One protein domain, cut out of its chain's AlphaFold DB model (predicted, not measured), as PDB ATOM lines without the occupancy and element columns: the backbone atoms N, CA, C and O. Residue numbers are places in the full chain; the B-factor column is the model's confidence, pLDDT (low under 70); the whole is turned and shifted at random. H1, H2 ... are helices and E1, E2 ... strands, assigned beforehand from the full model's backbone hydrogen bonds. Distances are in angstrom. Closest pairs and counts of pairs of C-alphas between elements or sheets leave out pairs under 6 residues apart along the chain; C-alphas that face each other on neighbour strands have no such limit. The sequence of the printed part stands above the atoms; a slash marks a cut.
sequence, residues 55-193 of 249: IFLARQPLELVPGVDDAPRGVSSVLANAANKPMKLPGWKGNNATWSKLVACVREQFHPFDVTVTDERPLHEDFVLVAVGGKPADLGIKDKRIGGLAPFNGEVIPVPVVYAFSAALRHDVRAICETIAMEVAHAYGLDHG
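Overview. This is residues 55 to 193 of the 249 residues of an uncharacterized protein of Deltaproteobacteria bacterium (UniProt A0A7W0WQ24). What is the main picture? A small twisted sheet of four parallel strands has the two long helices H2 and H4 over one of its faces, while the strand pair E2 and E3 gathers with the short helices H1 and H3 on the far side of the sheet from H2. What is it made of? The 139 printed residues hold E1, E2, H1, E3, H2, E4, E5, H3, E6 and H4 in that order, a mixed class with 62 residues in named elements, under half; the sheet order is E4, E1, E5, E6, and E2 and E3 are antiparallel. How large is its outline? It is compact and rounded, with a radius of gyration of the C-alphas of 13.5 A and spans of 34 by 34 by 30 A.

Along the chain. Where does the first half run? E1 is residues 55 to 58, starting at C-alpha 55 (301.046, 249.476, 487.252); E2 is 62 to 66, 12.9 A long, H1 77 to 81 and E3 87 to 89. H2 is 96 to 109, 20.1 A long. What follows? E4 is residues 116 to 118, E5 128 to 132, 12.3 A long, H3 136 to 139 and E6 161 to 164, 10.4 A long. H4, 173 to 187, is 21.3 A long and ends at C-alpha 187 (301.874, 252.888, 497.601).

Arrangement. How is the larger sheet paired? E1 has N 55 and O 116 of E4 at 2.8 A, and N 56 and O 128 of E5 at 2.8 A; N 162 of E6 and O 129 of E5 are 2.8 A apart. The sheet is only just strongly twisted, its C-alphas up to 4.1 A off the best plane. What is on it? H2 and H4 lie on the same face, two layers of helices and sheet: H2 over E4 at a height of 7.0 A, H4 over E5 and E6 at 8.8 A. They touch at the C-alphas of Leu 102 and Val 173, 5.5 A apart, at a steep tilt of 46 degrees, the same way. What of the rest? N 64 of E2 and O 87 of E3 are 2.9 A apart; H1 only grazes the sheet with residues 77 to 79, and H3 is not on it. E5, H3 and E6 form a strand-helix-strand unit, two parallel neighbour strands with a helix between, its crossover right-handed. Are the helices' backbones in range? Every O i to N i+4 pair is within hydrogen-bond range in H1, H2 and H4; H3 is too short for such a pair.

Size, cuts and confidence. How far does it reach? The C-alphas of Lys 85 and Pro 112, the two farthest apart, are 37.4 A apart. Which link is long? H3 to E6, residues 140 to 160, is long, and its residues 148 to 149 pair antiparallel with 163 to 164 of E6. Is anything cut or uncertain? The printed part has no cut, its mean pLDDT is 96.8, and no printed residue is under 70.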
ATOM      1  N   ILE A  55     299.652 249.111 487.001       98.81
ATOM      2  CA  ILE A  55     301.046 249.476 487.252       98.81
ATOM      3  C   ILE A  55     301.706 249.735 485.898       98.81
ATOM      4  O   ILE A  55     301.924 248.806 485.118       98.81
ATOM      5  N   PHE A  56     302.029 250.997 485.624       98.88
ATOM      6  CA  PHE A  56     302.716 251.418 484.409       98.88
ATOM      7  C   PHE A  56     304.221 251.571 484.655       98.88
ATOM      8  O   PHE A  56     304.660 252.425 485.422       98.88
ATOM      9  N   LEU A  57     305.024 250.762 483.966       98.88
ATOM     10  CA  LEU A  57     306.482 250.816 483.992       98.88
ATOM     11  C   LEU A  57     306.985 251.761 482.895       98.88
ATOM     12  O   LEU A  57     307.097 251.391 481.725       98.88
ATOM     13  N   ALA A  58     307.324 252.992 483.270       98.69
ATOM     14  CA  ALA A  58     307.827 253.987 482.338       98.69
ATOM     15  C   ALA A  58     309.297 253.727 481.993       98.69
ATOM     16  O   ALA A  58     310.201 253.915 482.809       98.69
ATOM     17  N   ARG A  59     309.529 253.322 480.741       98.12
ATOM     18  CA  ARG A  59     310.873 253.109 480.185       98.12
ATOM     19  C   ARG A  59     311.584 254.408 479.800       98.12
ATOM     20  O   ARG A  59     312.809 254.489 479.858       98.12
ATOM     21  N   GLN A  60     310.822 255.383 479.312       98.31
ATOM     22  CA  GLN A  60     311.346 256.617 478.730       98.31
ATOM     23  C   GLN A  60     311.735 257.632 479.814       98.31
ATOM     24  O   GLN A  60     311.257 257.524 480.944       98.31
ATOM     25  N   PRO A  61     312.594 258.622 479.501       98.12
ATOM     26  CA  PRO A  61     312.828 259.746 480.399       98.12
ATOM     27  C   PRO A  61     311.520 260.447 480.772       98.12
ATOM     28  O   PRO A  61     310.638 260.601 479.928       98.12
ATOM     29  N   LEU A  62     311.434 260.908 482.017       98.00
ATOM     30  CA  LEU A  62     310.267 261.613 482.539       98.00
ATOM     31  C   LEU A  62     310.653 263.009 483.007       98.00
ATOM     32  O   LEU A  62     311.714 263.209 483.605       98.00
ATOM     33  N   GLU A  63     309.763 263.959 482.759       97.69
ATOM     34  CA  GLU A  63     309.769 265.260 483.414       97.69
ATOM     35  C   GLU A  63     308.754 265.203 484.547       97.69
ATOM     36  O   GLU A  63     307.608 264.807 484.344       97.69
ATOM     37  N   LEU A  64     309.214 265.519 485.750       98.00
ATOM     38  CA  LEU A  64     308.449 265.363 486.976       98.00
ATOM     39  C   LEU A  64     308.400 266.694 487.702       98.00
ATOM     40  O   LEU A  64     309.384 267.438 487.722       98.00
ATOM     41  N   VAL A  65     307.266 266.970 488.330       98.06
ATOM     42  CA  VAL A  65     307.046 268.192 489.105       98.06
ATOM     43  C   VAL A  65     306.683 267.841 490.549       98.06
ATOM     44  O   VAL A  65     306.031 266.825 490.789       98.06
ATOM     45  N   PRO A  66     307.128 268.628 491.540       97.31
ATOM     46  CA  PRO A  66     306.778 268.384 492.935       97.31
ATOM     47  C   PRO A  66     305.294 268.697 493.183       97.31
ATOM     48  O   PRO A  66     304.784 269.706 492.694       97.31
ATOM     49  N   GLY A  67     304.608 267.870 493.971       93.19
ATOM     50  CA  GLY A  67     303.245 268.150 494.430       93.19
ATOM     51  C   GLY A  67     302.563 266.939 495.061       93.19
ATOM     52  O   GLY A  67     303.227 265.978 495.424       93.19
ATOM     53  N   VAL A  68     301.237 266.989 495.190       91.94
ATOM     54  CA  VAL A  68     300.427 265.805 495.533       91.94
ATOM     55  C   VAL A  68     300.491 264.823 494.368       91.94
ATOM     56  O   VAL A  68     300.436 265.262 493.220       91.94
ATOM     57  N   ASP A  69     300.635 263.529 494.658       94.69
ATOM     58  CA  ASP A  69     300.836 262.524 493.618       94.69
ATOM     59  C   ASP A  69     299.725 262.545 492.554       94.69
ATOM     60  O   ASP A  69     298.533 262.484 492.858       94.69
ATOM     61  N   ASP A  70     300.155 262.635 491.297       95.00
ATOM     62  CA  ASP A  70     299.334 262.488 490.101       95.00
ATOM     63  C   ASP A  70     300.203 261.854 489.009       95.00
ATOM     64  O   ASP A  70     300.943 262.521 488.275       95.00
ATOM     65  N   ALA A  71     300.129 260.528 488.939       97.31
ATOM     66  CA  ALA A  71     300.816 259.707 487.954       97.31
ATOM     67  C   ALA A  71     300.550 260.120 486.489       97.31
ATOM     68  O   ALA A  71     301.524 260.240 485.735       97.31
ATOM     69  N   PRO A  72     299.305 260.404 486.052       96.19
ATOM     70  CA  PRO A  72     299.030 260.901 484.701       96.19
ATOM     71  C   PRO A  72     299.833 262.134 484.301       96.19
ATOM     72  O   PRO A  72     300.267 262.223 483.149       96.19
ATOM     73  N   ARG A  73     300.056 263.067 485.231       95.69
ATOM     74  CA  ARG A  73     300.732 264.350 484.979       95.69
ATOM     75  C   ARG A  73     302.180 264.396 485.474       95.69
ATOM     76  O   ARG A  73     302.833 265.423 485.309       95.69
ATOM     77  N   GLY A  74     302.696 263.309 486.050       97.00
ATOM     78  CA  GLY A  74     304.059 263.251 486.587       97.00
ATOM     79  C   GLY A  74     304.273 264.149 487.810       97.00
ATOM     80  O   GLY A  74     305.382 264.645 488.023       97.00
ATOM     81  N   VAL A  75     303.221 264.392 488.599       97.88
ATOM     82  CA  VAL A  75     303.316 265.133 489.863       97.88
ATOM     83  C   VAL A  75     303.671 264.149 490.973       97.88
ATOM     84  O   VAL A  75     303.023 263.116 491.091       97.88
ATOM     85  N   SER A  76     304.705 264.444 491.762       97.88
ATOM     86  CA  SER A  76     305.264 263.508 492.744       97.88
ATOM     87  C   SER A  76     305.447 264.136 494.118       97.88
ATOM     88  O   SER A  76     306.122 265.169 494.260       97.88
ATOM     89  N   SER A  77     304.923 263.464 495.143       96.94
ATOM     90  CA  SER A  77     305.117 263.874 496.536       96.94
ATOM     91  C   SER A  77     306.512 263.520 497.050       96.94
ATOM     92  O   SER A  77     307.094 264.272 497.835       96.94
ATOM     93  N   VAL A  78     307.129 262.456 496.529       96.75
ATOM     94  CA  VAL A  78     308.545 262.138 496.780       96.75
ATOM     95  C   VAL A  78     309.432 263.289 496.308       96.75
ATOM     96  O   VAL A  78     310.335 263.717 497.025       96.75
ATOM     97  N   LEU A  79     309.160 263.843 495.123       97.12
ATOM     98  CA  LEU A  79     309.925 264.971 494.596       97.12
ATOM     99  C   LEU A  79     309.683 266.259 495.398       97.12
ATOM    100  O   LEU A  79     310.628 267.027 495.600       97.12
ATOM    101  N   ALA A  80     308.458 266.477 495.890       96.00
ATOM    102  CA  ALA A  80     308.138 267.589 496.790       96.00
ATOM    103  C   ALA A  80     308.937 267.531 498.101       96.00
ATOM    104  O   ALA A  80     309.419 268.560 498.566       96.00
ATOM    105  N   ASN A  81     309.145 266.331 498.650       93.00
ATOM    106  CA  ASN A  81     309.927 266.110 499.871       93.00
ATOM    107  C   ASN A  81     311.446 265.995 499.632       93.00
ATOM    108  O   ASN A  81     312.222 265.976 500.586       93.00
ATOM    109  N   ALA A  82     311.884 265.921 498.371       93.69
ATOM    110  CA  ALA A  82     313.291 265.855 497.984       93.69
ATOM    111  C   ALA A  82     313.813 267.220 497.503       93.69
ATOM    112  O   ALA A  82     314.155 268.085 498.308       93.69
ATOM    113  N   ALA A  83     313.919 267.426 496.186       94.06
ATOM    114  CA  ALA A  83     314.447 268.667 495.617       94.06
ATOM    115  C   ALA A  83     313.438 269.826 495.596       94.06
ATOM    116  O   ALA A  83     313.858 270.968 495.411       94.06
ATOM    117  N   ASN A  84     312.139 269.533 495.719       96.25
ATOM    118  CA  ASN A  84     311.037 270.492 495.645       96.25
ATOM    119  C   ASN A  84     311.117 271.459 494.443       96.25
ATOM    120  O   ASN A  84     310.887 272.663 494.553       96.25
ATOM    121  N   LYS A  85     311.487 270.933 493.273       96.69
ATOM    122  CA  LYS A  85     311.505 271.650 491.991       96.69
ATOM    123  C   LYS A  85     311.334 270.659 490.838       96.69
ATOM    124  O   LYS A  85     311.587 269.474 491.055       96.69
ATOM    125  N   PRO A  86     310.939 271.105 489.632       97.75
ATOM    126  CA  PRO A  86     310.874 270.226 488.472       97.75
ATOM    127  C   PRO A  86     312.218 269.547 488.194       97.75
ATOM    128  O   PRO A  86     313.265 270.198 488.233       97.75
ATOM    129  N   MET A  87     312.185 268.247 487.912       97.56
ATOM    130  CA  MET A  87     313.372 267.438 487.629       97.56
ATOM    131  C   MET A  87     313.136 266.549 486.413       97.56
ATOM    132  O   MET A  87     312.021 266.105 486.145       97.56
ATOM    133  N   LYS A  88     314.220 266.250 485.694       97.19
ATOM    134  CA  LYS A  88     314.218 265.286 484.597       97.19
ATOM    135  C   LYS A  88     314.897 264.005 485.053       97.19
ATOM    136  O   LYS A  88     316.102 264.008 485.304       97.19
ATOM    137  N   LEU A  89     314.139 262.917 485.119       97.88
ATOM    138  CA  LEU A  89     314.686 261.602 485.413       97.88
ATOM    139  C   LEU A  89     315.096 260.915 484.099       97.88
ATOM    140  O   LEU A  89     314.258 260.755 483.204       97.88
ATOM    141  N   PRO A  90     316.361 260.485 483.945       98.25
ATOM    142  CA  PRO A  90     316.762 259.654 482.816       98.25
ATOM    143  C   PRO A  90     315.992 258.331 482.807       98.25
ATOM    144  O   PRO A  90     315.846 257.712 483.855       98.25
ATOM    145  N   GLY A  91     315.569 257.866 481.631       97.56
ATOM    146  CA  GLY A  91     314.897 256.572 481.477       97.56
ATOM    147  C   GLY A  91     315.835 255.363 481.583       97.56
ATOM    148  O   GLY A  91     317.032 255.476 481.882       97.56
ATOM    149  N   TRP A  92     315.284 254.189 481.286       97.56
ATOM    150  CA  TRP A  92     315.995 252.915 481.251       97.56
ATOM    151  C   TRP A  92     317.107 252.917 480.195       97.56
ATOM    152  O   TRP A  92     316.865 253.179 479.018       97.56
ATOM    153  N   LYS A  93     318.331 252.561 480.606       96.06
ATOM    154  CA  LYS A  93     319.506 252.490 479.714       96.06
ATOM    155  C   LYS A  93     319.836 251.084 479.202       96.06
ATOM    156  O   LYS A  93     320.744 250.938 478.389       96.06
ATOM    157  N   GLY A  94     319.141 250.050 479.677       92.25
ATOM    158  CA  GLY A  94     319.327 248.688 479.175       92.25
ATOM    159  C   GLY A  94     318.674 248.470 477.804       92.25
ATOM    160  O   GLY A  94     317.860 249.261 477.323       92.25
ATOM    161  N   ASN A  95     319.011 247.348 477.170       96.00
ATOM    162  CA  ASN A  95     318.440 246.955 475.880       96.00
ATOM    163  C   ASN A  95     317.013 246.372 476.014       96.00
ATOM    164  O   ASN A  95     316.521 246.136 477.118       96.00
ATOM    165  N   ASN A  96     316.358 246.101 474.878       97.44
ATOM    166  CA  ASN A  96     315.001 245.533 474.846       97.44
ATOM    167  C   ASN A  96     314.901 244.191 475.582       97.44
ATOM    168  O   ASN A  96     313.956 243.985 476.329       97.44
ATOM    169  N   ALA A  97     315.888 243.304 475.432       97.88
ATOM    170  CA  ALA A  97     315.854 241.992 476.076       97.88
ATOM    171  C   ALA A  97     315.863 242.094 477.612       97.88
ATOM    172  O   ALA A  97     315.117 241.394 478.291       97.88
ATOM    173  N   THR A  98     316.693 242.977 478.172       97.88
ATOM    174  CA  THR A  98     316.734 243.223 479.624       97.88
ATOM    175  C   THR A  98     315.490 243.954 480.124       97.88
ATOM    176  O   THR A  98     314.997 243.616 481.196       97.88
ATOM    177  N   TRP A  99     314.928 244.868 479.324       98.62
ATOM    178  CA  TRP A  99     313.640 245.499 479.616       98.62
ATOM    179  C   TRP A  99     312.502 244.471 479.686       98.62
ATOM    180  O   TRP A  99     311.812 244.391 480.695       98.62
ATOM    181  N   SER A 100     312.355 243.607 478.677       98.62
ATOM    182  CA  SER A 100     311.308 242.576 478.667       98.62
ATOM    183  C   SER A 100     311.442 241.600 479.838       98.62
ATOM    184  O   SER A 100     310.435 241.221 480.432       98.62
ATOM    185  N   LYS A 101     312.674 241.230 480.225       98.56
ATOM    186  CA  LYS A 101     312.922 240.413 481.426       98.56
ATOM    187  C   LYS A 101     312.487 241.122 482.710       98.56
ATOM    188  O   LYS A 101     311.921 240.476 483.587       98.56
ATOM    189  N   LEU A 102     312.738 242.426 482.818       98.81
ATOM    190  CA  LEU A 102     312.299 243.223 483.960       98.81
ATOM    191  C   LEU A 102     310.771 243.272 484.048       98.81
ATOM    192  O   LEU A 102     310.219 242.929 485.090       98.81
ATOM    193  N   VAL A 103     310.092 243.621 482.952       98.81
ATOM    194  CA  VAL A 103     308.621 243.677 482.898       98.81
ATOM    195  C   VAL A 103     308.009 242.319 483.255       98.81
ATOM    196  O   VAL A 103     307.080 242.253 484.057       98.81
ATOM    197  N   ALA A 104     308.553 241.221 482.718       98.81
ATOM    198  CA  ALA A 104     308.112 239.868 483.054       98.81
ATOM    199  C   ALA A 104     308.315 239.537 484.542       98.81
ATOM    200  O   ALA A 104     307.432 238.957 485.165       98.81
ATOM    201  N   CYS A 105     309.441 239.945 485.133       98.75
ATOM    202  CA  CYS A 105     309.687 239.740 486.557       98.75
ATOM    203  C   CYS A 105     308.686 240.506 487.437       98.75
ATOM    204  O   CYS A 105     308.172 239.944 488.400       98.75
ATOM    205  N   VAL A 106     308.365 241.759 487.099       98.81
ATOM    206  CA  VAL A 106     307.363 242.536 487.849       98.81
ATOM    207  C   VAL A 106     305.971 241.913 487.693       98.81
ATOM    208  O   VAL A 106     305.256 241.771 488.680       98.81
ATOM    209  N   ARG A 107     305.607 241.462 486.484       98.75
ATOM    210  CA  ARG A 107     304.367 240.696 486.249       98.75
ATOM    211  C   ARG A 107     304.277 239.461 487.141       98.75
ATOM    212  O   ARG A 107     303.219 239.220 487.706       98.75
ATOM    213  N   GLU A 108     305.372 238.724 487.297       98.38
ATOM    214  CA  GLU A 108     305.423 237.539 488.159       98.38
ATOM    215  C   GLU A 108     305.210 237.891 489.639       98.38
ATOM    216  O   GLU A 108     304.416 237.241 490.312       98.38
ATOM    217  N   GLN A 109     305.850 238.956 490.145       98.50
ATOM    218  CA  GLN A 109     305.675 239.393 491.541       98.50
ATOM    219  C   GLN A 109     304.212 239.706 491.876       98.50
ATOM    220  O   GLN A 109     303.736 239.387 492.966       98.50
ATOM    221  N   PHE A 110     303.492 240.300 490.923       98.50
ATOM    222  CA  PHE A 110     302.099 240.699 491.091       98.50
ATOM    223  C   PHE A 110     301.082 239.708 490.502       98.50
ATOM    224  O   PHE A 110     299.878 239.965 490.540       98.50
ATOM    225  N   HIS A 111     301.532 238.560 489.989       97.19
ATOM    226  CA  HIS A 111     300.669 237.552 489.372       97.19
ATOM    227  C   HIS A 111     299.479 237.119 490.257       97.19
ATOM    228  O   HIS A 111     298.380 236.973 489.718       97.19
ATOM    229  N   PRO A 112     299.613 236.961 491.592       97.56
ATOM    230  CA  PRO A 112     298.489 236.547 492.437       97.56
ATOM    231  C   PRO A 112     297.342 237.564 492.542       97.56
ATOM    232  O   PRO A 112     296.230 237.184 492.917       97.56
ATOM    233  N   PHE A 113     297.590 238.839 492.238       98.25
ATOM    234  CA  PHE A 113     296.655 239.933 492.494       98.25
ATOM    235  C   PHE A 113     295.958 240.394 491.211       98.25
ATOM    236  O   PHE A 113     296.516 240.296 490.109       98.25
ATOM    237  N   ASP A 114     294.741 240.914 491.364       97.44
ATOM    238  CA  ASP A 114     293.957 241.531 490.291       97.44
ATOM    239  C   ASP A 114     294.516 242.925 489.960       97.44
ATOM    240  O   ASP A 114     293.992 243.965 490.350       97.44
ATOM    241  N   VAL A 115     295.670 242.918 489.293       97.38
ATOM    242  CA  VAL A 115     296.403 244.106 488.862       97.38
ATOM    243  C   VAL A 115     297.036 243.863 487.494       97.38
ATOM    244  O   VAL A 115     297.554 242.784 487.189       97.38
ATOM    245  N   THR A 116     297.022 244.879 486.646       98.00
ATOM    246  CA  THR A 116     297.648 244.855 485.328       98.00
ATOM    247  C   THR A 116     299.015 245.517 485.400       98.00
ATOM    248  O   THR A 116     299.120 246.677 485.776       98.00
ATOM    249  N   VAL A 117     300.071 244.804 485.003       98.69
ATOM    250  CA  VAL A 117     301.414 245.382 484.838       98.69
ATOM    251  C   VAL A 117     301.683 245.597 483.349       98.69
ATOM    252  O   VAL A 117     301.728 244.637 482.566       98.69
ATOM    253  N   THR A 118     301.899 246.851 482.967       98.62
ATOM    254  CA  THR A 118     302.096 247.287 481.581       98.62
ATOM    255  C   THR A 118     303.329 248.177 481.445       98.62
ATOM    256  O   THR A 118     303.676 248.915 482.360       98.62
ATOM    257  N   ASP A 119     304.001 248.114 480.303       98.50
ATOM    258  CA  ASP A 119     305.020 249.071 479.866       98.50
ATOM    259  C   ASP A 119     304.529 249.980 478.725       98.50
ATOM    260  O   ASP A 119     305.281 250.810 478.210       98.50
ATOM    261  N   GLU A 120     303.243 249.877 478.380       98.25
ATOM    262  CA  GLU A 120     302.514 250.814 477.531       98.25
ATOM    263  C   GLU A 120     301.729 251.791 478.407       98.25
ATOM    264  O   GLU A 120     301.038 251.379 479.342       98.25
ATOM    265  N   ARG A 121     301.841 253.095 478.120       97.44
ATOM    266  CA  ARG A 121     301.180 254.130 478.920       97.44
ATOM    267  C   ARG A 121     299.655 253.965 478.833       97.44
ATOM    268  O   ARG A 121     299.127 254.027 477.722       97.44
ATOM    269  N   PRO A 122     298.946 253.816 479.965       97.06
ATOM    270  CA  PRO A 122     297.493 253.719 479.959       97.06
ATOM    271  C   PRO A 122     296.827 254.987 479.413       97.06
ATOM    272  O   PRO A 122     297.335 256.094 479.594       97.06
ATOM    273  N   LEU A 123     295.669 254.821 478.766       92.94
ATOM    274  CA  LEU A 123     294.835 255.939 478.302       92.94
ATOM    275  C   LEU A 123     293.925 256.500 479.403       92.94
ATOM    276  O   LEU A 123     293.429 257.615 479.277       92.94
ATOM    277  N   HIS A 124     293.688 255.725 480.461       91.50
ATOM    278  CA  HIS A 124     292.953 256.166 481.642       91.50
ATOM    279  C   HIS A 124     293.896 256.826 482.654       91.50
ATOM    280  O   HIS A 124     295.104 256.604 482.638       91.50
ATOM    281  N   GLU A 125     293.332 257.609 483.569       90.75
ATOM    282  CA  GLU A 125     294.100 258.371 484.564       90.75
ATOM    283  C   GLU A 125     294.404 257.592 485.853       90.75
ATOM    284  O   GLU A 125     295.176 258.038 486.693       90.75
ATOM    285  N   ASP A 126     293.805 256.414 486.018       93.50
ATOM    286  CA  ASP A 126     293.977 255.591 487.211       93.50
ATOM    287  C   ASP A 126     295.127 254.585 487.028       93.50
ATOM    288  O   ASP A 126     294.908 253.471 486.552       93.50
ATOM    289  N   PHE A 127     296.365 254.986 487.334       97.56
ATOM    290  CA  PHE A 127     297.529 254.089 487.339       97.56
ATOM    291  C   PHE A 127     298.604 254.501 488.351       97.56
ATOM    292  O   PHE A 127     298.793 255.678 488.648       97.56
ATOM    293  N   VAL A 128     299.376 253.517 488.811       98.62
ATOM    294  CA  VAL A 128     300.680 253.708 489.456       98.62
ATOM    295  C   VAL A 128     301.723 253.984 488.374       98.62
ATOM    296  O   VAL A 128     301.943 253.140 487.499       98.62
ATOM    297  N   LEU A 129     302.388 255.141 488.419       98.81
ATOM    298  CA  LEU A 129     303.522 255.442 487.541       98.81
ATOM    299  C   LEU A 129     304.814 254.964 488.198       98.81
ATOM    300  O   LEU A 129     305.240 255.535 489.194       98.81
ATOM    301  N   VAL A 130     305.490 253.984 487.605       98.88
ATOM    302  CA  VAL A 130     306.827 253.557 488.030       98.88
ATOM    303  C   VAL A 130     307.868 254.127 487.073       98.88
ATOM    304  O   VAL A 130     308.019 253.673 485.938       98.88
ATOM    305  N   ALA A 131     308.616 255.117 487.537       98.75
ATOM    306  CA  ALA A 131     309.733 255.717 486.832       98.75
ATOM    307  C   ALA A 131     310.975 254.812 486.933       98.75
ATOM    308  O   ALA A 131     311.634 254.752 487.975       98.75
ATOM    309  N   VAL A 132     311.304 254.095 485.850       98.75
ATOM    310  CA  VAL A 132     312.419 253.134 485.830       98.75
ATOM    311  C   VAL A 132     313.626 253.731 485.115       98.75
ATOM    312  O   VAL A 132     313.681 253.796 483.886       98.75
ATOM    313  N   GLY A 133     314.640 254.142 485.873       98.12
ATOM    314  CA  GLY A 133     315.771 254.858 485.292       98.12
ATOM    315  C   GLY A 133     316.599 255.635 486.307       98.12
ATOM    316  O   GLY A 133     316.344 255.573 487.503       98.12
ATOM    317  N   GLY A 134     317.625 256.337 485.828       96.94
ATOM    318  CA  GLY A 134     318.394 257.287 486.637       96.94
ATOM    319  C   GLY A 134     319.019 256.742 487.932       96.94
ATOM    320  O   GLY A 134     319.270 255.544 488.096       96.94
ATOM    321  N   LYS A 135     319.315 257.680 488.834       97.56
ATOM    322  CA  LYS A 135     319.890 257.507 490.179       97.56
ATOM    323  C   LYS A 135     319.250 258.514 491.155       97.56
ATOM    324  O   LYS A 135     318.767 259.546 490.693       97.56
ATOM    325  N   PRO A 136     319.342 258.319 492.484       97.50
ATOM    326  CA  PRO A 136     318.752 259.243 493.466       97.50
ATOM    327  C   PRO A 136     319.160 260.716 493.281       97.50
ATOM    328  O   PRO A 136     318.350 261.628 493.439       97.50
ATOM    329  N   ALA A 137     320.407 260.965 492.867       97.25
ATOM    330  CA  ALA A 137     320.917 262.317 492.625       97.25
ATOM    331  C   ALA A 137     320.174 263.070 491.506       97.25
ATOM    332  O   ALA A 137     320.168 264.300 491.515       97.25
ATOM    333  N   ASP A 138     319.518 262.361 490.583       96.94
ATOM    334  CA  ASP A 138     318.699 262.966 489.528       96.94
ATOM    335  C   ASP A 138     317.389 263.564 490.088       96.94
ATOM    336  O   ASP A 138     316.720 264.324 489.397       96.94
ATOM    337  N   LEU A 139     317.055 263.283 491.357       96.06
ATOM    338  CA  LEU A 139     315.984 263.926 492.133       96.06
ATOM    339  C   LEU A 139     316.522 264.815 493.269       96.06
ATOM    340  O   LEU A 139     315.777 265.201 494.164       96.06
ATOM    341  N   GLY A 140     317.825 265.124 493.274       95.19
ATOM    342  CA  GLY A 140     318.467 265.919 494.328       95.19
ATOM    343  C   GLY A 140     318.807 265.151 495.612       95.19
ATOM    344  O   GLY A 140     319.191 265.767 496.606       95.19
ATOM    345  N   ILE A 141     318.723 263.819 495.601       95.81
ATOM    346  CA  ILE A 141     318.967 262.981 496.780       95.81
ATOM    347  C   ILE A 141     320.438 262.560 496.835       95.81
ATOM    348  O   ILE A 141     320.995 262.021 495.877       95.81
ATOM    349  N   LYS A 142     321.092 262.825 497.972       94.31
ATOM    350  CA  LYS A 142     322.545 262.633 498.128       94.31
ATOM    351  C   LYS A 142     322.953 261.181 498.381       94.31
ATOM    352  O   LYS A 142     324.058 260.800 497.992       94.31
ATOM    353  N   ASP A 143     322.106 260.381 499.034       94.19
ATOM    354  CA  ASP A 143     322.434 258.981 499.321       94.19
ATOM    355  C   ASP A 143     322.342 258.136 498.046       94.19
ATOM    356  O   ASP A 143     321.277 257.937 497.467       94.19
ATOM    357  N   LYS A 144     323.495 257.632 497.603       92.56
ATOM    358  CA  LYS A 144     323.633 256.839 496.374       92.56
ATOM    359  C   LYS A 144     323.200 255.380 496.542       92.56
ATOM    360  O   LYS A 144     323.174 254.661 495.550       92.56
ATOM    361  N   ARG A 145     322.926 254.933 497.773       91.19
ATOM    362  CA  ARG A 145     322.560 253.541 498.090       91.19
ATOM    363  C   ARG A 145     321.063 253.273 497.953       91.19
ATOM    364  O   ARG A 145     320.657 252.120 498.014       91.19
ATOM    365  N   ILE A 146     320.263 254.324 497.785       95.94
ATOM    366  CA  ILE A 146     318.815 254.221 497.619       95.94
ATOM    367  C   ILE A 146     318.518 253.593 496.252       95.94
ATOM    368  O   ILE A 146     318.890 254.141 495.212       95.94
ATOM    369  N   GLY A 147     317.880 252.422 496.272       96.81
ATOM    370  CA  GLY A 147     317.503 251.668 495.076       96.81
ATOM    371  C   GLY A 147     316.172 252.111 494.475       96.81
ATOM    372  O   GLY A 147     316.016 252.082 493.256       96.81
ATOM    373  N   GLY A 148     315.244 252.569 495.310       98.06
ATOM    374  CA  GLY A 148     313.921 253.037 494.926       98.06
ATOM    375  C   GLY A 148     313.344 253.974 495.978       98.06
ATOM    376  O   GLY A 148     313.951 254.159 497.034       98.06
ATOM    377  N   LEU A 149     312.245 254.633 495.619       98.38
ATOM    378  CA  LEU A 149     311.449 255.473 496.511       98.38
ATOM    379  C   LEU A 149     309.986 255.433 496.082       98.38
ATOM    380  O   LEU A 149     309.684 255.499 494.888       98.38
ATOM    381  N   ALA A 150     309.095 255.464 497.057       98.12
ATOM    382  CA  ALA A 150     307.668 255.624 496.872       98.12
ATOM    383  C   ALA A 150     307.094 256.555 497.939       98.12
ATOM    384  O   ALA A 150     307.688 256.727 499.009       98.12
ATOM    385  N   PRO A 151     305.936 257.168 497.664       96.56
ATOM    386  CA  PRO A 151     305.153 257.774 498.719       96.56
ATOM    387  C   PRO A 151     304.596 256.676 499.640       96.56
ATOM    388  O   PRO A 151     304.220 255.597 499.182       96.56
ATOM    389  N   PHE A 152     304.565 256.947 500.944       94.00
ATOM    390  CA  PHE A 152     304.081 256.011 501.956       94.00
ATOM    391  C   PHE A 152     303.521 256.767 503.161       94.00
ATOM    392  O   PHE A 152     304.133 257.718 503.644       94.00
ATOM    393  N   ASN A 153     302.360 256.332 503.640       89.44
ATOM    394  CA  ASN A 153     301.728 256.821 504.867       89.44
ATOM    395  C   ASN A 153     300.933 255.717 505.600       89.44
ATOM    396  O   ASN A 153     300.107 256.027 506.453       89.44
ATOM    397  N   GLY A 154     301.137 254.443 505.238       89.06
ATOM    398  CA  GLY A 154     300.349 253.306 505.732       89.06
ATOM    399  C   GLY A 154     298.969 253.132 505.079       89.06
ATOM    400  O   GLY A 154     298.306 252.128 505.325       89.06
ATOM    401  N   GLU A 155     298.536 254.059 504.223       88.94
ATOM    402  CA  GLU A 155     297.288 253.968 503.464       88.94
ATOM    403  C   GLU A 155     297.551 253.722 501.970       88.94
ATOM    404  O   GLU A 155     298.680 253.787 501.480       88.94
ATOM    405  N   VAL A 156     296.481 253.429 501.229       92.44
ATOM    406  CA  VAL A 156     296.521 253.346 499.766       92.44
ATOM    407  C   VAL A 156     296.643 254.748 499.177       92.44
ATOM    408  O   VAL A 156     295.801 255.612 499.423       92.44
ATOM    409  N   ILE A 157     297.635 254.938 498.312       92.38
ATOM    410  CA  ILE A 157     297.837 256.157 497.535       92.38
ATOM    411  C   ILE A 157     297.317 255.888 496.113       92.38
ATOM    412  O   ILE A 157     297.874 255.028 495.434       92.38
ATOM    413  N   PRO A 158     296.243 256.560 495.644       87.25
ATOM    414  CA  PRO A 158     295.524 256.141 494.434       87.25
ATOM    415  C   PRO A 158     296.316 256.253 493.126       87.25
ATOM    416  O   PRO A 158     296.327 255.310 492.347       87.25
ATOM    417  N   VAL A 159     296.985 257.385 492.875       94.81
ATOM    418  CA  VAL A 159     297.701 257.662 491.606       94.81
ATOM    419  C   VAL A 159     299.171 258.054 491.849       94.81
ATOM    420  O   VAL A 159     299.586 259.162 491.507       94.81
ATOM    421  N   PRO A 160     299.967 257.165 492.474       97.62
ATOM    422  CA  PRO A 160     301.298 257.459 492.996       97.62
ATOM    423  C   PRO A 160     302.364 257.516 491.896       97.62
ATOM    424  O   PRO A 160     302.304 256.770 490.910       97.62
ATOM    425  N   VAL A 161     303.404 258.327 492.114       98.62
ATOM    426  CA  VAL A 161     304.657 258.256 491.348       98.62
ATOM    427  C   VAL A 161     305.726 257.539 492.170       98.62
ATOM    428  O   VAL A 161     306.184 258.023 493.201       98.62
ATOM    429  N   VAL A 162     306.146 256.384 491.671       98.75
ATOM    430  CA  VAL A 162     307.114 255.467 492.275       98.75
ATOM    431  C   VAL A 162     308.409 255.468 491.461       98.75
ATOM    432  O   VAL A 162     308.387 255.626 490.242       98.75
ATOM    433  N   TYR A 163     309.554 255.261 492.106       98.81
ATOM    434  CA  TYR A 163     310.876 255.322 491.486       98.81
ATOM    435  C   TYR A 163     311.652 254.028 491.679       98.81
ATOM    436  O   TYR A 163     311.783 253.533 492.794       98.81
ATOM    437  N   ALA A 164     312.267 253.543 490.601       98.62
ATOM    438  CA  ALA A 164     313.263 252.481 490.649       98.62
ATOM    439  C   ALA A 164     314.547 252.942 489.949       98.62
ATOM    440  O   ALA A 164     314.632 253.032 488.717       98.62
ATOM    441  N   PHE A 165     315.572 253.228 490.749       98.56
ATOM    442  CA  PHE A 165     316.832 253.811 490.309       98.56
ATOM    443  C   PHE A 165     317.755 252.766 489.688       98.56
ATOM    444  O   PHE A 165     318.709 252.281 490.302       98.56
ATOM    445  N   SER A 166     317.488 252.430 488.426       97.81
ATOM    446  CA  SER A 166     318.203 251.358 487.722       97.81
ATOM    447  C   SER A 166     319.731 251.499 487.735       97.81
ATOM    448  O   SER A 166     320.424 250.486 487.815       97.81
ATOM    449  N   ALA A 167     320.277 252.723 487.702       96.25
ATOM    450  CA  ALA A 167     321.724 252.927 487.754       96.25
ATOM    451  C   ALA A 167     322.299 252.706 489.165       96.25
ATOM    452  O   ALA A 167     323.416 252.203 489.288       96.25
ATOM    453  N   ALA A 168     321.549 253.033 490.226       95.81
ATOM    454  CA  ALA A 168     321.946 252.738 491.610       95.81
ATOM    455  C   ALA A 168     321.941 251.225 491.882       95.81
ATOM    456  O   ALA A 168     322.812 250.705 492.575       95.81
ATOM    457  N   LEU A 169     321.022 250.508 491.232       96.44
ATOM    458  CA  LEU A 169     320.905 249.050 491.267       96.44
ATOM    459  C   LEU A 169     321.783 248.340 490.223       96.44
ATOM    460  O   LEU A 169     321.603 247.153 489.957       96.44
ATOM    461  N   ARG A 170     322.745 249.056 489.619       95.62
ATOM    462  CA  ARG A 170     323.731 248.517 488.661       95.62
ATOM    463  C   ARG A 170     323.110 247.778 487.469       95.62
ATOM    464  O   ARG A 170     323.754 246.914 486.883       95.62
ATOM    465  N   HIS A 171     321.880 248.131 487.101       95.12
ATOM    466  CA  HIS A 171     321.099 247.482 486.047       95.12
ATOM    467  C   HIS A 171     320.841 245.979 486.272       95.12
ATOM    468  O   HIS A 171     320.527 245.264 485.319       95.12
ATOM    469  N   ASP A 172     320.926 245.500 487.517       96.12
ATOM    470  CA  ASP A 172     320.562 244.127 487.859       96.12
ATOM    471  C   ASP A 172     319.038 243.940 487.803       96.12
ATOM    472  O   ASP A 172     318.285 244.531 488.579       96.12
ATOM    473  N   VAL A 173     318.572 243.119 486.857       97.25
ATOM    474  CA  VAL A 173     317.137 242.935 486.583       97.25
ATOM    475  C   VAL A 173     316.381 242.444 487.816       97.25
ATOM    476  O   VAL A 173     315.251 242.877 488.040       97.25
ATOM    477  N   ARG A 174     316.980 241.559 488.623       96.38
ATOM    478  CA  ARG A 174     316.306 241.005 489.798       96.38
ATOM    479  C   ARG A 174     316.198 242.053 490.900       96.38
ATOM    480  O   ARG A 174     315.106 242.235 491.427       96.38
ATOM    481  N   ALA A 175     317.280 242.769 491.190       96.75
ATOM    482  CA  ALA A 175     317.296 243.830 492.189       96.75
ATOM    483  C   ALA A 175     316.310 244.953 491.835       96.75
ATOM    484  O   ALA A 175     315.573 245.422 492.700       96.75
ATOM    485  N   ILE A 176     316.244 245.350 490.559       98.44
ATOM    486  CA  ILE A 176     315.286 246.361 490.087       98.44
ATOM    487  C   ILE A 176     313.854 245.842 490.181       98.44
ATOM    488  O   ILE A 176     312.989 246.567 490.649       98.44
ATOM    489  N   CYS A 177     313.596 244.596 489.785       98.69
ATOM    490  CA  CYS A 177     312.277 243.976 489.895       98.69
ATOM    491  C   CYS A 177     311.770 243.918 491.344       98.69
ATOM    492  O   CYS A 177     310.640 244.317 491.612       98.69
ATOM    493  N   GLU A 178     312.603 243.450 492.278       98.38
ATOM    494  CA  GLU A 178     312.249 243.386 493.701       98.38
ATOM    495  C   GLU A 178     312.078 244.785 494.306       98.38
ATOM    496  O   GLU A 178     311.157 244.989 495.089       98.38
ATOM    497  N   THR A 179     312.894 245.759 493.884       98.62
ATOM    498  CA  THR A 179     312.715 247.164 494.280       98.62
ATOM    499  C   THR A 179     311.389 247.713 493.758       98.62
ATOM    500  O   THR A 179     310.606 248.223 494.539       98.62
ATOM    501  N   ILE A 180     311.073 247.558 492.466       98.88
ATOM    502  CA  ILE A 180     309.782 247.996 491.907       98.88
ATOM    503  C   ILE A 180     308.623 247.391 492.702       98.88
ATOM    504  O   ILE A 180     307.687 248.104 493.045       98.88
ATOM    505  N   ALA A 181     308.684 246.093 493.004       98.88
ATOM    506  CA  ALA A 181     307.627 245.427 493.752       98.88
ATOM    507  C   ALA A 181     307.464 245.993 495.173       98.88
ATOM    508  O   ALA A 181     306.333 246.240 495.583       98.88
ATOM    509  N   MET A 182     308.567 246.249 495.884       98.75
ATOM    510  CA  MET A 182     308.559 246.871 497.213       98.75
ATOM    511  C   MET A 182     307.976 248.287 497.175       98.75
ATOM    512  O   MET A 182     307.053 248.602 497.918       98.75
ATOM    513  N   GLU A 183     308.466 249.127 496.267       98.81
ATOM    514  CA  GLU A 183     308.060 250.530 496.198       98.81
ATOM    515  C   GLU A 183     306.599 250.687 495.741       98.81
ATOM    516  O   GLU A 183     305.858 251.523 496.250       98.81
ATOM    517  N   VAL A 184     306.126 249.840 494.824       98.88
ATOM    518  CA  VAL A 184     304.699 249.805 494.463       98.88
ATOM    519  C   VAL A 184     303.846 249.335 495.645       98.88
ATOM    520  O   VAL A 184     302.765 249.871 495.873       98.88
ATOM    521  N   ALA A 185     304.320 248.359 496.419       98.44
ATOM    522  CA  ALA A 185     303.612 247.872 497.597       98.44
ATOM    523  C   ALA A 185     303.523 248.917 498.723       98.44
ATOM    524  O   ALA A 185     302.489 248.973 499.390       98.44
ATOM    525  N   HIS A 186     304.521 249.795 498.881       98.25
ATOM    526  CA  HIS A 186     304.403 250.975 499.747       98.25
ATOM    527  C   HIS A 186     303.218 251.857 499.352       98.25
ATOM    528  O   HIS A 186     302.427 252.238 500.210       98.25
ATOM    529  N   ALA A 187     303.016 252.102 498.057       97.44
ATOM    530  CA  ALA A 187     301.874 252.888 497.601       97.44
ATOM    531  C   ALA A 187     300.515 252.188 497.817       97.44
ATOM    532  O   ALA A 187     299.472 252.838 497.803       97.44
ATOM    533  N   TYR A 188     300.512 250.875 498.064       97.19
ATOM    534  CA  TYR A 188     299.337 250.126 498.518       97.19
ATOM    535  C   TYR A 188     299.238 250.008 500.045       97.19
ATOM    536  O   TYR A 188     298.364 249.297 500.533       97.19
ATOM    537  N   GLY A 189     300.094 250.696 500.802       94.69
ATOM    538  CA  GLY A 189     300.034 250.780 502.262       94.69
ATOM    539  C   GLY A 189     300.866 249.737 503.009       94.69
ATOM    540  O   GLY A 189     300.709 249.608 504.218       94.69
ATOM    541  N   LEU A 190     301.751 248.990 502.336       97.25
ATOM    542  CA  LEU A 190     302.645 248.054 503.024       97.25
ATOM    543  C   LEU A 190     303.876 248.750 503.600       97.25
ATOM    544  O   LEU A 190     304.534 249.530 502.922       97.25
ATOM    545  N   ASP A 191     304.223 248.403 504.833       97.69
ATOM    546  CA  ASP A 191     305.459 248.820 505.499       97.69
ATOM    547  C   ASP A 191     306.592 247.823 505.177       97.69
ATOM    548  O   ASP A 191     306.381 246.793 504.531       97.69
ATOM    549  N   HIS A 192     307.809 248.064 505.652       97.75
ATOM    550  CA  HIS A 192     308.886 247.087 505.588       97.75
ATOM    551  C   HIS A 192     308.596 245.868 506.467       97.75
ATOM    552  O   HIS A 192     308.371 245.996 507.668       97.75
ATOM    553  N   GLY A 193     308.659 244.667 505.895       97.69
ATOM    554  CA  GLY A 193     308.518 243.398 506.610       97.69
ATOM    555  C   GLY A 193     309.862 242.858 507.102       97.69
ATOM    556  O   GLY A 193     310.811 242.702 506.329       97.69
TER     557      GLY A 193